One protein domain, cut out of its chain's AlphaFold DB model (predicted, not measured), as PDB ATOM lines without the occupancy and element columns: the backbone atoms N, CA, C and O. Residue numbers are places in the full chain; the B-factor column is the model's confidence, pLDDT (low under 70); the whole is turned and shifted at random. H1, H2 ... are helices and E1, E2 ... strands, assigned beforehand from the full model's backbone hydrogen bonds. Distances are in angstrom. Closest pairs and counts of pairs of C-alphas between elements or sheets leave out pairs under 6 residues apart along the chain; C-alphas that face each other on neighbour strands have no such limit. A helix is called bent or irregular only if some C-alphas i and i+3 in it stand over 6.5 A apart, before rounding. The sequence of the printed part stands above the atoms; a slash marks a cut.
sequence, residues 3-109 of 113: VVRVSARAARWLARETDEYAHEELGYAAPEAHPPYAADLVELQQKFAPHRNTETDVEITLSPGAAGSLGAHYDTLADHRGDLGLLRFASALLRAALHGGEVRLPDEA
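What this domain is: This is residues 3 to 109 of the 113 residues of an uncharacterized protein of Saccharopolyspora jiangxiensis (UniProt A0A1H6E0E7). Two helical hairpins, H1 with H2 and H3 with H4, are set about crosswise to each other over one face of a small three-stranded sheet, in two layers, helices on one face of a sheet. H4 runs along edge strand E3, H2 packs by the other edge strand, E2, and residues 27 to 33, of which residue 27 belongs to H1 and the rest to the link from H1 to H2, stick out at one end of the first hairpin. The 107 printed residues hold four named helices and three named strands, in the order E1 H1 H2 E2 H3 H4 E3, and the class is mostly helix. The sheet's order is E2, E1, E3, mixed. The whole is compact, with a radius of gyration of the C-alphas of 13.1 A, and spans 38 by 27 by 27 A.

Where its parts are: Find C-alpha 3 at (33.764, -39.332, -16.742), where inner strand E1 begins its run over residues 3 to 6. Beside it look for E2, residues 58 to 62, and E3, residues 101 to 104, which ends at C-alpha 104 at (32.782, -34.397, -9.982). H1, residues 8 to 27, runs 27.7 A from C-alpha 8 at (44.937, -33.353, -7.748). H2, residues 38 to 51, is 20.8 A long and only just irregular: C-alphas 47 and 50 are 7.0 A apart. H3, residues 64 to 81, measures 25.3 A, and H4, residues 84 to 99, measures 22.4 A.

How they stand to each other: Start in the sheet: E1 and E3 are parallel at 12 degrees, with N 5 and O 103 within hydrogen-bond range at 2.9 A. E2 and E1 are antiparallel at 150 degrees, with N 4 and O 60 at 2.8 A. H4 is on the sheet over E3, at a height of 8.9 A. H3 and H4, a hairpin, touch at a shallow tilt of 20 degrees, opposite ways; their closest C-alphas, of Gly 71 and Ala 90, are 4.2 A apart. With residues 40 to 44 alone, H2 touches H3, about perpendicular at 76 degrees; the closest C-alphas, of Asp 40 and Ala 66, are 4.3 A apart. H1 and H2, also a hairpin, touch at 33 degrees, a shallow tilt only just short of steep, opposite ways; the closest C-alphas, of Ala 15 and Phe 48, are 4.7 A apart. H1 stands up from the sheet at 45 degrees. H1 and H4 are apart. Every O i to N i+4 pair is within hydrogen-bond range in H3 and H4; H1 has 15 of 16 and H2 8 of 10.

The domain as a whole: The two C-alphas farthest apart, of Glu 32 and Glu 108, are 39.2 A apart. The printed part has no cut, and no link is long. Residues 27 to 33 stand free; look there for low confidence, as residues 27 to 32 and residue 109 have pLDDT under 70, against a mean of 89.0 for the printed part.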
ATOM      1  N   VAL A   3      32.586 -40.188 -16.892       96.94
ATOM      2  CA  VAL A   3      33.764 -39.332 -16.742       96.94
ATOM      3  C   VAL A   3      33.806 -38.824 -15.310       96.94
ATOM      4  O   VAL A   3      32.872 -38.175 -14.856       96.94
ATOM      5  N   VAL A   4      34.884 -39.117 -14.593       95.19
ATOM      6  CA  VAL A   4      35.110 -38.670 -13.221       95.19
ATOM      7  C   VAL A   4      36.168 -37.576 -13.240       95.19
ATOM      8  O   VAL A   4      37.316 -37.820 -13.612       95.19
ATOM      9  N   ARG A   5      35.782 -36.363 -12.847       94.81
ATOM     10  CA  ARG A   5      36.682 -35.214 -12.719       94.81
ATOM     11  C   ARG A   5      36.967 -34.915 -11.267       94.81
ATOM     12  O   ARG A   5      36.040 -34.726 -10.480       94.81
ATOM     13  N   VAL A   6      38.240 -34.824 -10.914       91.94
ATOM     14  CA  VAL A   6      38.658 -34.573  -9.533       91.94
ATOM     15  C   VAL A   6      39.900 -33.697  -9.494       91.94
ATOM     16  O   VAL A   6      40.697 -33.699 -10.433       91.94
ATOM     17  N   SER A   7      40.077 -32.956  -8.400       92.62
ATOM     18  CA  SER A   7      41.326 -32.228  -8.189       92.62
ATOM     19  C   SER A   7      42.507 -33.165  -7.995       92.62
ATOM     20  O   SER A   7      42.340 -34.345  -7.672       92.62
ATOM     21  N   ALA A   8      43.719 -32.619  -8.082       90.75
ATOM     22  CA  ALA A   8      44.937 -33.353  -7.748       90.75
ATOM     23  C   ALA A   8      44.872 -34.019  -6.361       90.75
ATOM     24  O   ALA A   8      45.256 -35.175  -6.179       90.75
ATOM     25  N   ARG A   9      44.352 -33.302  -5.355       90.38
ATOM     26  CA  ARG A   9      44.229 -33.814  -3.982       90.38
ATOM     27  C   ARG A   9      43.277 -35.001  -3.917       90.38
ATOM     28  O   ARG A   9      43.637 -36.029  -3.341       90.38
ATOM     29  N   ALA A  10      42.096 -34.843  -4.498       90.12
ATOM     30  CA  ALA A  10      41.079 -35.877  -4.546       90.12
ATOM     31  C   ALA A  10      41.557 -37.100  -5.344       90.12
ATOM     32  O   ALA A  10      41.379 -38.221  -4.887       90.12
ATOM     33  N   ALA A  11      42.262 -36.903  -6.461       91.38
ATOM     34  CA  ALA A  11      42.847 -37.977  -7.260       91.38
ATOM     35  C   ALA A  11      43.809 -38.861  -6.457       91.38
ATOM     36  O   ALA A  11      43.715 -40.085  -6.506       91.38
ATOM     37  N   ARG A  12      44.710 -38.243  -5.681       91.94
ATOM     38  CA  ARG A  12      45.660 -38.969  -4.824       91.94
ATOM     39  C   ARG A  12      44.957 -39.767  -3.734       91.94
ATOM     40  O   ARG A  12      45.400 -40.859  -3.397       91.94
ATOM     41  N   TRP A  13      43.893 -39.203  -3.165       90.75
ATOM     42  CA  TRP A  13      43.088 -39.886  -2.160       90.75
ATOM     43  C   TRP A  13      42.334 -41.073  -2.764       90.75
ATOM     44  O   TRP A  13      42.539 -42.193  -2.305       90.75
ATOM     45  N   LEU A  14      41.576 -40.852  -3.846       90.69
ATOM     46  CA  LEU A  14      40.870 -41.907  -4.575       90.69
ATOM     47  C   LEU A  14      41.825 -43.040  -4.959       90.69
ATOM     48  O   LEU A  14      41.523 -44.191  -4.695       90.69
ATOM     49  N   ALA A  15      43.018 -42.724  -5.471       91.88
ATOM     50  CA  ALA A  15      44.014 -43.724  -5.850       91.88
ATOM     51  C   ALA A  15      44.522 -44.612  -4.710       91.88
ATOM     52  O   ALA A  15      45.005 -45.710  -4.986       91.88
ATOM     53  N   ARG A  16      44.446 -44.151  -3.458       90.75
ATOM     54  CA  ARG A  16      44.766 -44.972  -2.285       90.75
ATOM     55  C   ARG A  16      43.564 -45.798  -1.852       90.75
ATOM     56  O   ARG A  16      43.699 -47.008  -1.754       90.75
ATOM     57  N   GLU A  17      42.397 -45.175  -1.696       90.25
ATOM     58  CA  GLU A  17      41.184 -45.888  -1.264       90.25
ATOM     59  C   GLU A  17      40.772 -46.968  -2.273       90.25
ATOM     60  O   GLU A  17      40.423 -48.070  -1.879       90.25
ATOM     61  N   THR A  18      40.853 -46.704  -3.585       89.19
ATOM     62  CA  THR A  18      40.517 -47.715  -4.602       89.19
ATOM     63  C   THR A  18      41.497 -48.880  -4.618       89.19
ATOM     64  O   THR A  18      41.118 -49.982  -4.998       89.19
ATOM     65  N   ASP A  19      42.760 -48.640  -4.256       89.12
ATOM     66  CA  ASP A  19      43.764 -49.702  -4.165       89.12
ATOM     67  C   ASP A  19      43.534 -50.572  -2.931       89.12
ATOM     68  O   ASP A  19      43.583 -51.792  -3.035       89.12
ATOM     69  N   GLU A  20      43.229 -49.944  -1.794       89.06
ATOM     70  CA  GLU A  20      42.844 -50.627  -0.560       89.06
ATOM     71  C   GLU A  20      41.570 -51.449  -0.773       89.06
ATOM     72  O   GLU A  20      41.588 -52.655  -0.554       89.06
ATOM     73  N   TYR A  21      40.526 -50.850  -1.350       88.56
ATOM     74  CA  TYR A  21      39.282 -51.540  -1.688       88.56
ATOM     75  C   TYR A  21      39.506 -52.735  -2.625       88.56
ATOM     76  O   TYR A  21      39.022 -53.836  -2.367       88.56
ATOM     77  N   ALA A  22      40.273 -52.555  -3.706       87.12
ATOM     78  CA  ALA A  22      40.580 -53.655  -4.616       87.12
ATOM     79  C   ALA A  22      41.404 -54.755  -3.926       87.12
ATOM     80  O   ALA A  22      41.186 -55.934  -4.193       87.12
ATOM     81  N   HIS A  23      42.336 -54.390  -3.041       86.12
ATOM     82  CA  HIS A  23      43.125 -55.349  -2.276       86.12
ATOM     83  C   HIS A  23      42.266 -56.139  -1.281       86.12
ATOM     84  O   HIS A  23      42.428 -57.352  -1.180       86.12
ATOM     85  N   GLU A  24      41.339 -55.483  -0.590       86.31
ATOM     86  CA  GLU A  24      40.408 -56.127   0.338       86.31
ATOM     87  C   GLU A  24      39.479 -57.104  -0.392       86.31
ATOM     88  O   GLU A  24      39.361 -58.264  -0.005       86.31
ATOM     89  N   GLU A  25      38.878 -56.689  -1.503       86.38
ATOM     90  CA  GLU A  25      37.920 -57.522  -2.236       86.38
ATOM     91  C   GLU A  25      38.589 -58.673  -3.007       86.38
ATOM     92  O   GLU A  25      38.088 -59.799  -3.019       86.38
ATOM     93  N   LEU A  26      39.723 -58.413  -3.669       82.19
ATOM     94  CA  LEU A  26      40.407 -59.407  -4.508       82.19
ATOM     95  C   LEU A  26      41.421 -60.254  -3.728       82.19
ATOM     96  O   LEU A  26      41.700 -61.382  -4.121       82.19
ATOM     97  N   GLY A  27      42.001 -59.720  -2.651       69.94
ATOM     98  CA  GLY A  27      43.035 -60.379  -1.848       69.94
ATOM     99  C   GLY A  27      42.495 -61.309  -0.758       69.94
ATOM    100  O   GLY A  27      43.213 -62.214  -0.335       69.94
ATOM    101  N   TYR A  28      41.241 -61.129  -0.327       62.28
ATOM    102  CA  TYR A  28      40.578 -62.040   0.616       62.28
ATOM    103  C   TYR A  28      39.787 -63.169  -0.065       62.28
ATOM    104  O   TYR A  28      39.513 -64.190   0.572       62.28
ATOM    105  N   ALA A  29      39.428 -63.028  -1.344       61.25
ATOM    106  CA  ALA A  29      38.687 -64.048  -2.080       61.25
ATOM    107  C   ALA A  29      39.632 -65.086  -2.709       61.25
ATOM    108  O   ALA A  29      40.625 -64.746  -3.348       61.25
ATOM    109  N   ALA A  30      39.307 -66.379  -2.585       60.38
ATOM    110  CA  ALA A  30      39.948 -67.394  -3.422       60.38
ATOM    111  C   ALA A  30      39.688 -67.071  -4.913       60.38
ATOM    112  O   ALA A  30      38.608 -66.564  -5.219       60.38
ATOM    113  N   PRO A  31      40.592 -67.409  -5.854       59.81
ATOM    114  CA  PRO A  31      40.439 -67.082  -7.282       59.81
ATOM    115  C   PRO A  31      39.098 -67.509  -7.902       59.81
ATOM    116  O   PRO A  31      38.585 -66.873  -8.817       59.81
ATOM    117  N   GLU A  32      38.518 -68.586  -7.378       67.56
ATOM    118  CA  GLU A  32      37.246 -69.182  -7.807       67.56
ATOM    119  C   GLU A  32      36.015 -68.455  -7.233       67.56
ATOM    120  O   GLU A  32      34.901 -68.628  -7.719       67.56
ATOM    121  N   ALA A  33      36.226 -67.643  -6.197       72.19
ATOM    122  CA  ALA A  33      35.225 -66.886  -5.454       72.19
ATOM    123  C   ALA A  33      35.343 -65.372  -5.682       72.19
ATOM    124  O   ALA A  33      34.746 -64.599  -4.933       72.19
ATOM    125  N   HIS A  34      36.118 -64.940  -6.685       73.50
ATOM    126  CA  HIS A  34      36.206 -63.529  -7.037       73.50
ATOM    127  C   HIS A  34      34.803 -62.938  -7.228       73.50
ATOM    128  O   HIS A  34      33.944 -63.575  -7.853       73.50
ATOM    129  N   PRO A  35      34.557 -61.722  -6.716       75.88
ATOM    130  CA  PRO A  35      33.254 -61.104  -6.847       75.88
ATOM    131  C   PRO A  35      32.878 -60.924  -8.328       75.88
ATOM    132  O   PRO A  35      33.758 -60.718  -9.171       75.88
ATOM    133  N   PRO A  36      31.576 -60.932  -8.673       80.81
ATOM    134  CA  PRO A  36      31.113 -60.727 -10.050       80.81
ATOM    135  C   PRO A  36      31.631 -59.429 -10.695       80.81
ATOM    136  O   PRO A  36      31.719 -59.340 -11.916       80.81
ATOM    137  N   TYR A  37      31.997 -58.446  -9.868       85.25
ATOM    138  CA  TYR A  37      32.552 -57.141 -10.230       85.25
ATOM    139  C   TYR A  37      34.095 -57.088 -10.186       85.25
ATOM    140  O   TYR A  37      34.683 -56.012 -10.208       85.25
ATOM    141  N   ALA A  38      34.803 -58.223 -10.149       88.62
ATOM    142  CA  ALA A  38      36.271 -58.235 -10.089       88.62
ATOM    143  C   ALA A  38      36.938 -57.502 -11.270       88.62
ATOM    144  O   ALA A  38      37.954 -56.834 -11.089       88.62
ATOM    145  N   ALA A  39      36.354 -57.575 -12.471       90.81
ATOM    146  CA  ALA A  39      36.840 -56.825 -13.631       90.81
ATOM    147  C   ALA A  39      36.728 -55.303 -13.427       90.81
ATOM    148  O   ALA A  39      37.625 -54.562 -13.827       90.81
ATOM    149  N   ASP A  40      35.668 -54.856 -12.752       93.94
ATOM    150  CA  ASP A  40      35.453 -53.451 -12.410       93.94
ATOM    151  C   ASP A  40      36.514 -52.965 -11.412       93.94
ATOM    152  O   ASP A  40      37.062 -51.877 -11.571       93.94
ATOM    153  N   LEU A  41      36.872 -53.790 -10.422       91.50
ATOM    154  CA  LEU A  41      37.932 -53.475  -9.452       91.50
ATOM    155  C   LEU A  41      39.307 -53.359 -10.110       91.50
ATOM    156  O   LEU A  41      40.066 -52.437  -9.812       91.50
ATOM    157  N   VAL A  42      39.617 -54.269 -11.036       90.88
ATOM    158  CA  VAL A  42      40.860 -54.211 -11.818       90.88
ATOM    159  C   VAL A  42      40.901 -52.935 -12.658       90.88
ATOM    160  O   VAL A  42      41.940 -52.276 -12.716       90.88
ATOM    161  N   GLU A  43      39.782 -52.550 -13.276       93.94
ATOM    162  CA  GLU A  43      39.692 -51.284 -14.001       93.94
ATOM    163  C   GLU A  43      39.957 -50.090 -13.075       93.94
ATOM    164  O   GLU A  43      40.802 -49.254 -13.397       93.94
ATOM    165  N   LEU A  44      39.290 -50.022 -11.919       93.19
ATOM    166  CA  LEU A  44      39.498 -48.950 -10.942       93.19
ATOM    167  C   LEU A  44      40.972 -48.854 -10.533       93.19
ATOM    168  O   LEU A  44      41.562 -47.776 -10.620       93.19
ATOM    169  N   GLN A  45      41.607 -49.975 -10.188       90.94
ATOM    170  CA  GLN A  45      43.019 -49.987  -9.816       90.94
ATOM    171  C   GLN A  45      43.909 -49.464 -10.954       90.94
ATOM    172  O   GLN A  45      44.745 -48.589 -10.732       90.94
ATOM    173  N   GLN A  46      43.708 -49.935 -12.188       91.44
ATOM    174  CA  GLN A  46      44.505 -49.503 -13.342       91.44
ATOM    175  C   GLN A  46      44.318 -48.018 -13.667       91.44
ATOM    176  O   GLN A  46      45.272 -47.347 -14.066       91.44
ATOM    177  N   LYS A  47      43.095 -47.503 -13.517       94.00
ATOM    178  CA  LYS A  47      42.751 -46.115 -13.843       94.00
ATOM    179  C   LYS A  47      43.231 -45.135 -12.785       94.00
ATOM    180  O   LYS A  47      43.687 -44.054 -13.141       94.00
ATOM    181  N   PHE A  48      43.159 -45.498 -11.508       92.50
ATOM    182  CA  PHE A  48      43.514 -44.596 -10.418       92.50
ATOM    183  C   PHE A  48      44.980 -44.713  -9.968       92.50
ATOM    184  O   PHE A  48      45.556 -43.708  -9.552       92.50
ATOM    185  N   ALA A  49      45.636 -45.875 -10.105       90.56
ATOM    186  CA  ALA A  49      47.020 -46.073  -9.652       90.56
ATOM    187  C   ALA A  49      48.043 -45.034 -10.172       90.56
ATOM    188  O   ALA A  49      48.882 -44.600  -9.375       90.56
ATOM    189  N   PRO A  50      47.990 -44.561 -11.435       94.06
ATOM    190  CA  PRO A  50      48.917 -43.537 -11.926       94.06
ATOM    191  C   PRO A  50      48.802 -42.186 -11.202       94.06
ATOM    192  O   PRO A  50      49.723 -41.374 -11.253       94.06
ATOM    193  N   HIS A  51      47.688 -41.930 -10.512       93.62
ATOM    194  CA  HIS A  51      47.373 -40.629  -9.926       93.62
ATOM    195  C   HIS A  51      47.748 -40.502  -8.443       93.62
ATOM    196  O   HIS A  51      47.482 -39.466  -7.839       93.62
ATOM    197  N   ARG A  52      48.436 -41.493  -7.856       90.00
ATOM    198  CA  ARG A  52      48.886 -41.468  -6.444       90.00
ATOM    199  C   ARG A  52      49.750 -40.257  -6.083       90.00
ATOM    200  O   ARG A  52      49.718 -39.815  -4.939       90.00
ATOM    201  N   ASN A  53      50.478 -39.712  -7.059       92.19
ATOM    202  CA  ASN A  53      51.379 -38.569  -6.891       92.19
ATOM    203  C   ASN A  53      51.046 -37.404  -7.838       92.19
ATOM    204  O   ASN A  53      51.909 -36.573  -8.099       92.19
ATOM    205  N   THR A  54      49.827 -37.338  -8.390       92.62
ATOM    206  CA  THR A  54      49.480 -36.236  -9.302       92.62
ATOM    207  C   THR A  54      49.474 -34.890  -8.572       92.62
ATOM    208  O   THR A  54      49.074 -34.790  -7.407       92.62
ATOM    209  N   GLU A  55      49.907 -33.847  -9.275       92.44
ATOM    210  CA  GLU A  55      49.877 -32.449  -8.819       92.44
ATOM    211  C   GLU A  55      48.863 -31.604  -9.599       92.44
ATOM    212  O   GLU A  55      48.683 -30.424  -9.318       92.44
ATOM    213  N   THR A  56      48.173 -32.214 -10.565       92.56
ATOM    214  CA  THR A  56      47.177 -31.551 -11.414       92.56
ATOM    215  C   THR A  56      45.836 -32.264 -11.333       92.56
ATOM    216  O   THR A  56      45.776 -33.446 -10.981       92.56
ATOM    217  N   ASP A  57      44.775 -31.521 -11.632       92.38
ATOM    218  CA  ASP A  57      43.422 -32.051 -11.770       92.38
ATOM    219  C   ASP A  57      43.389 -33.139 -12.843       92.38
ATOM    220  O   ASP A  57      44.074 -33.052 -13.865       92.38
ATOM    221  N   VAL A  58      42.592 -34.176 -12.601       93.50
ATOM    222  CA  VAL A  58      42.546 -35.358 -13.460       93.50
ATOM    223  C   VAL A  58      41.132 -35.631 -13.939       93.50
ATOM    224  O   VAL A  58      40.139 -35.383 -13.250       93.50
ATOM    225  N   GLU A  59      41.070 -36.192 -15.137       95.50
ATOM    226  CA  GLU A  59      39.860 -36.708 -15.745       95.50
ATOM    227  C   GLU A  59      40.050 -38.203 -15.996       95.50
ATOM    228  O   GLU A  59      40.993 -38.618 -16.671       95.50
ATOM    229  N   ILE A  60      39.165 -39.016 -15.428       95.00
ATOM    230  CA  ILE A  60      39.245 -40.473 -15.475       95.00
ATOM    231  C   ILE A  60      37.970 -40.997 -16.119       95.00
ATOM    232  O   ILE A  60      36.868 -40.745 -15.644       95.00
ATOM    233  N   THR A  61      38.113 -41.741 -17.212       96.62
ATOM    234  CA  THR A  61      36.977 -42.419 -17.843       96.62
ATOM    235  C   THR A  61      36.854 -43.837 -17.308       96.62
ATOM    236  O   THR A  61      37.810 -44.612 -17.409       96.62
ATOM    237  N   LEU A  62      35.668 -44.154 -16.797       96.44
ATOM    238  CA  LEU A  62      35.282 -45.450 -16.256       96.44
ATOM    239  C   LEU A  62      34.183 -46.101 -17.103       96.44
ATOM    240  O   LEU A  62      33.313 -45.432 -17.687       96.44
ATOM    241  N   SER A  63      34.185 -47.428 -17.124       96.69
ATOM    242  CA  SER A  63      33.031 -48.212 -17.535       96.69
ATOM    243  C   SER A  63      31.849 -47.987 -16.576       96.69
ATOM    244  O   SER A  63      32.031 -47.569 -15.428       96.69
ATOM    245  N   PRO A  64      30.607 -48.241 -17.027       96.38
ATOM    246  CA  PRO A  64      29.438 -48.199 -16.150       96.38
ATOM    247  C   PRO A  64      29.566 -49.096 -14.910       96.38
ATOM    248  O   PRO A  64      29.173 -48.673 -13.827       96.38
ATOM    249  N   GLY A  65      30.141 -50.296 -15.061       95.88
ATOM    250  CA  GLY A  65      30.362 -51.241 -13.961       95.88
ATOM    251  C   GLY A  65      31.341 -50.689 -12.929       95.88
ATOM    252  O   GLY A  65      30.980 -50.536 -11.766       95.88
ATOM    253  N   ALA A  66      32.520 -50.241 -13.372       95.12
ATOM    254  CA  ALA A  66      33.515 -49.588 -12.519       95.12
ATOM    255  C   ALA A  66      32.966 -48.360 -11.782       95.12
ATOM    256  O   ALA A  66      33.186 -48.216 -10.579       95.12
ATOM    257  N   ALA A  67      32.202 -47.499 -12.460       96.12
ATOM    258  CA  ALA A  67      31.550 -46.364 -11.809       96.12
ATOM    259  C   ALA A  67      30.513 -46.802 -10.760       96.12
ATOM    260  O   ALA A  67      30.421 -46.186  -9.699       96.12
ATOM    261  N   GLY A  68      29.754 -47.867 -11.036       95.81
ATOM    262  CA  GLY A  68      28.787 -48.446 -10.107       95.81
ATOM    263  C   GLY A  68      29.445 -49.023  -8.854       95.81
ATOM    264  O   GLY A  68      29.047 -48.664  -7.747       95.81
ATOM    265  N   SER A  69      30.487 -49.842  -9.017       94.69
ATOM    266  CA  SER A  69      31.259 -50.417  -7.906       94.69
ATOM    267  C   SER A  69      31.911 -49.331  -7.052       94.69
ATOM    268  O   SER A  69      31.816 -49.362  -5.827       94.69
ATOM    269  N   LEU A  70      32.488 -48.309  -7.690       94.00
ATOM    270  CA  LEU A  70      33.051 -47.151  -6.994       94.00
ATOM    271  C   LEU A  70      31.980 -46.375  -6.215       94.00
ATOM    272  O   LEU A  70      32.203 -45.973  -5.074       94.00
ATOM    273  N   GLY A  71      30.808 -46.176  -6.824       94.56
ATOM    274  CA  GLY A  71      29.670 -45.519  -6.188       94.56
ATOM    275  C   GLY A  71      29.177 -46.279  -4.959       94.56
ATOM    276  O   GLY A  71      28.992 -45.667  -3.915       94.56
ATOM    277  N   ALA A  72      29.023 -47.601  -5.050       94.19
ATOM    278  CA  ALA A  72      28.582 -48.442  -3.936       94.19
ATOM    279  C   ALA A  72      29.593 -48.462  -2.774       94.19
ATOM    280  O   ALA A  72      29.206 -48.372  -1.606       94.19
ATOM    281  N   HIS A  73      30.890 -48.522  -3.090       92.88
ATOM    282  CA  HIS A  73      31.947 -48.423  -2.088       92.88
ATOM    283  C   HIS A  73      31.885 -47.081  -1.341       92.88
ATOM    284  O   HIS A  73      31.849 -47.057  -0.111       92.88
ATOM    285  N   TYR A  74      31.797 -45.959  -2.066       91.94
ATOM    286  CA  TYR A  74      31.745 -44.643  -1.428       91.94
ATOM    287  C   TYR A  74      30.428 -44.335  -0.723       91.94
ATOM    288  O   TYR A  74      30.443 -43.544   0.213       91.94
ATOM    289  N   ASP A  75      29.319 -44.955  -1.121       93.94
ATOM    290  CA  ASP A  75      28.055 -44.875  -0.384       93.94
ATOM    291  C   ASP A  75      28.219 -45.495   1.010       93.94
ATOM    292  O   ASP A  75      27.971 -44.843   2.024       93.94
ATOM    293  N   THR A  76      28.790 -46.705   1.054       91.94
ATOM    294  CA  THR A  76      29.120 -47.404   2.302       91.94
ATOM    295  C   THR A  76      30.084 -46.577   3.151       91.94
ATOM    296  O   THR A  76      29.836 -46.350   4.336       91.94
ATOM    297  N   LEU A  77      31.168 -46.074   2.555       89.75
ATOM    298  CA  LEU A  77      32.167 -45.278   3.267       89.75
ATOM    299  C   LEU A  77      31.588 -43.964   3.814       89.75
ATOM    300  O   LEU A  77      31.922 -43.557   4.928       89.75
ATOM    301  N   ALA A  78      30.718 -43.307   3.044       90.25
ATOM    302  CA  ALA A  78      30.048 -42.078   3.449       90.25
ATOM    303  C   ALA A  78      29.116 -42.304   4.640       90.25
ATOM    304  O   ALA A  78      29.125 -41.486   5.560       90.25
ATOM    305  N   ASP A  79      28.369 -43.411   4.652       89.88
ATOM    306  CA  ASP A  79      27.489 -43.778   5.766       89.88
ATOM    307  C   ASP A  79      28.292 -44.016   7.056       89.88
ATOM    308  O   ASP A  79      27.973 -43.469   8.111       89.88
ATOM    309  N   HIS A  80      29.430 -44.714   6.955       88.25
ATOM    310  CA  HIS A  80      30.316 -44.966   8.099       88.25
ATOM    311  C   HIS A  80      30.970 -43.687   8.644       88.25
ATOM    312  O   HIS A  80      31.198 -43.573   9.850       88.25
ATOM    313  N   ARG A  81      31.297 -42.725   7.771       86.12
ATOM    314  CA  ARG A  81      31.973 -41.469   8.148       86.12
ATOM    315  C   ARG A  81      31.006 -40.317   8.452       86.12
ATOM    316  O   ARG A  81      31.442 -39.301   8.988       86.12
ATOM    317  N   GLY A  82      29.723 -40.446   8.115       86.88
ATOM    318  CA  GLY A  82      28.757 -39.347   8.166       86.88
ATOM    319  C   GLY A  82      29.075 -38.209   7.183       86.88
ATOM    320  O   GLY A  82      28.773 -37.049   7.469       86.88
ATOM    321  N   ASP A  83      29.708 -38.514   6.045       87.69
ATOM    322  CA  ASP A  83      30.182 -37.515   5.077       87.69
ATOM    323  C   ASP A  83      29.159 -37.280   3.951       87.69
ATOM    324  O   ASP A  83      29.043 -38.044   2.990       87.69
ATOM    325  N   LEU A  84      28.424 -36.168   4.045       86.44
ATOM    326  CA  LEU A  84      27.422 -35.781   3.045       86.44
ATOM    327  C   LEU A  84      28.021 -35.433   1.675       86.44
ATOM    328  O   LEU A  84      27.327 -35.555   0.660       86.44
ATOM    329  N   GLY A  85      29.268 -34.959   1.623       85.88
ATOM    330  CA  GLY A  85      29.958 -34.662   0.370       85.88
ATOM    331  C   GLY A  85      30.261 -35.947  -0.391       85.88
ATOM    332  O   GLY A  85      29.958 -36.055  -1.583       85.88
ATOM    333  N   LEU A  86      30.758 -36.946   0.333       88.44
ATOM    334  CA  LEU A  86      31.036 -38.265  -0.212       88.44
ATOM    335  C   LEU A  86      29.755 -39.009  -0.612       88.44
ATOM    336  O   LEU A  86      29.704 -39.586  -1.697       88.44
ATOM    337  N   LEU A  87      28.684 -38.898   0.180       91.31
ATOM    338  CA  LEU A  87      27.382 -39.492  -0.146       91.31
ATOM    339  C   LEU A  87      26.801 -38.931  -1.455       91.31
ATOM    340  O   LEU A  87      26.257 -39.663  -2.286       91.31
ATOM    341  N   ARG A  88      26.930 -37.615  -1.678       91.38
ATOM    342  CA  ARG A  88      26.497 -36.973  -2.934       91.38
ATOM    343  C   ARG A  88      27.315 -37.457  -4.123       91.38
ATOM    344  O   ARG A  88      26.746 -37.683  -5.191       91.38
ATOM    345  N   PHE A  89      28.624 -37.610  -3.944       92.12
ATOM    346  CA  PHE A  89      29.502 -38.149  -4.973       92.12
ATOM    347  C   PHE A  89      29.150 -39.600  -5.316       92.12
ATOM    348  O   PHE A  89      28.960 -39.913  -6.491       92.12
ATOM    349  N   ALA A  90      28.964 -40.449  -4.306       94.38
ATOM    350  CA  ALA A  90      28.523 -41.830  -4.461       94.38
ATOM    351  C   ALA A  90      27.190 -41.920  -5.222       94.38
ATOM    352  O   ALA A  90      27.085 -42.594  -6.246       94.38
ATOM    353  N   SER A  91      26.198 -41.129  -4.805       94.88
ATOM    354  CA  SER A  91      24.905 -41.026  -5.490       94.88
ATOM    355  C   SER A  91      25.041 -40.584  -6.953       94.88
ATOM    356  O   SER A  91      24.311 -41.067  -7.822       94.88
ATOM    357  N   ALA A  92      25.954 -39.655  -7.250       94.88
ATOM    358  CA  ALA A  92      26.201 -39.189  -8.610       94.88
ATOM    359  C   ALA A  92      26.875 -40.268  -9.474       94.88
ATOM    360  O   ALA A  92      26.458 -40.462 -10.616       94.88
ATOM    361  N   LEU A  93      27.844 -41.008  -8.925       96.12
ATOM    362  CA  LEU A  93      28.464 -42.164  -9.582       96.12
ATOM    363  C   LEU A  93      27.433 -43.241  -9.923       96.12
ATOM    364  O   LEU A  93      27.380 -43.684 -11.068       96.12
ATOM    365  N   LEU A  94      26.565 -43.603  -8.975       96.56
ATOM    366  CA  LEU A  94      25.519 -44.608  -9.186       96.56
ATOM    367  C   LEU A  94      24.534 -44.192 -10.289       96.56
ATOM    368  O   LEU A  94      24.174 -44.996 -11.147       96.56
ATOM    369  N   ARG A  95      24.126 -42.917 -10.330       97.00
ATOM    370  CA  ARG A  95      23.277 -42.402 -11.420       97.00
ATOM    371  C   ARG A  95      24.006 -42.397 -12.761       97.00
ATOM    372  O   ARG A  95      23.414 -42.774 -13.772       97.00
ATOM    373  N   ALA A  96      25.272 -41.989 -12.780       96.25
ATOM    374  CA  ALA A  96      26.073 -41.971 -13.997       96.25
ATOM    375  C   ALA A  96      26.375 -43.387 -14.508       96.25
ATOM    376  O   ALA A  96      26.440 -43.594 -15.715       96.25
ATOM    377  N   ALA A  97      26.482 -44.387 -13.633       96.12
ATOM    378  CA  ALA A  97      26.589 -45.785 -14.039       96.12
ATOM    379  C   ALA A  97      25.360 -46.234 -14.853       96.12
ATOM    380  O   ALA A  97      25.502 -46.930 -15.855       96.12
ATOM    381  N   LEU A  98      24.158 -45.779 -14.486       95.62
ATOM    382  CA  LEU A  98      22.914 -46.138 -15.179       95.62
ATOM    383  C   LEU A  98      22.681 -45.349 -16.472       95.62
ATOM    384  O   LEU A  98      22.120 -45.878 -17.431       95.62
ATOM    385  N   HIS A  99      23.077 -44.077 -16.498       95.44
ATOM    386  CA  HIS A  99      22.689 -43.149 -17.567       95.44
ATOM    387  C   HIS A  99      23.870 -42.599 -18.381       95.44
ATOM    388  O   HIS A  99      23.665 -41.901 -19.373       95.44
ATOM    389  N   GLY A 100      25.102 -42.925 -17.995       92.56
ATOM    390  CA  GLY A 100      26.302 -42.216 -18.428       92.56
ATOM    391  C   GLY A 100      26.397 -40.813 -17.823       92.56
ATOM    392  O   GLY A 100      25.507 -40.355 -17.106       92.56
ATOM    393  N   GLY A 101      27.489 -40.116 -18.131       93.31
ATOM    394  CA  GLY A 101      27.648 -38.699 -17.805       93.31
ATOM    395  C   GLY A 101      28.968 -38.363 -17.128       93.31
ATOM    396  O   GLY A 101      29.901 -39.165 -17.103       93.31
ATOM    397  N   GLU A 102      29.026 -37.144 -16.604       94.81
ATOM    398  CA  GLU A 102      30.171 -36.599 -15.886       94.81
ATOM    399  C   GLU A 102      29.841 -36.477 -14.396       94.81
ATOM    400  O   GLU A 102      28.758 -36.026 -14.017       94.81
ATOM    401  N   VAL A 103      30.789 -36.875 -13.555       94.12
ATOM    402  CA  VAL A 103      30.707 -36.800 -12.100       94.12
ATOM    403  C   VAL A 103      31.926 -36.056 -11.584       94.12
ATOM    404  O   VAL A 103      33.049 -36.302 -12.023       94.12
ATOM    405  N   ARG A 104      31.712 -35.157 -10.624       90.44
ATOM    406  CA  ARG A 104      32.782 -34.397  -9.982       90.44
ATOM    407  C   ARG A 104      32.798 -34.674  -8.485       90.44
ATOM    408  O   ARG A 104      31.761 -34.544  -7.838       90.44
ATOM    409  N   LEU A 105      33.962 -35.034  -7.945       81.06
ATOM    410  CA  LEU A 105      34.166 -35.096  -6.495       81.06
ATOM    411  C   LEU A 105      34.530 -33.685  -6.008       81.06
ATOM    412  O   LEU A 105      35.508 -33.123  -6.510       81.06
ATOM    413  N   PRO A 106      33.765 -33.080  -5.083       74.75
ATOM    414  CA  PRO A 106      34.175 -31.828  -4.464       74.75
ATOM    415  C   PRO A 106      35.405 -32.049  -3.576       74.75
ATOM    416  O   PRO A 106      35.487 -33.042  -2.857       74.75
ATOM    417  N   ASP A 107      36.342 -31.101  -3.588       75.50
ATOM    418  CA  ASP A 107      37.602 -31.187  -2.826       75.50
ATOM    419  C   ASP A 107      37.400 -31.343  -1.320       75.50
ATOM    420  O   ASP A 107      38.234 -31.932  -0.637       75.50
ATOM    421  N   GLU A 108      36.278 -30.835  -0.821       72.19
ATOM    422  CA  GLU A 108      35.857 -30.922   0.576       72.19
ATOM    423  C   GLU A 108      35.604 -32.367   1.028       72.19
ATOM    424  O   GLU A 108      35.779 -32.665   2.204       72.19
ATOM    425  N   ALA A 109      35.236 -33.262   0.102       68.38
ATOM    426  CA  ALA A 109      34.998 -34.680   0.381       68.38
ATOM    427  C   ALA A 109      36.295 -35.510   0.412       68.38
ATOM    428  O   ALA A 109      36.287 -36.660   0.844       68.38
TER     429      ALA A 109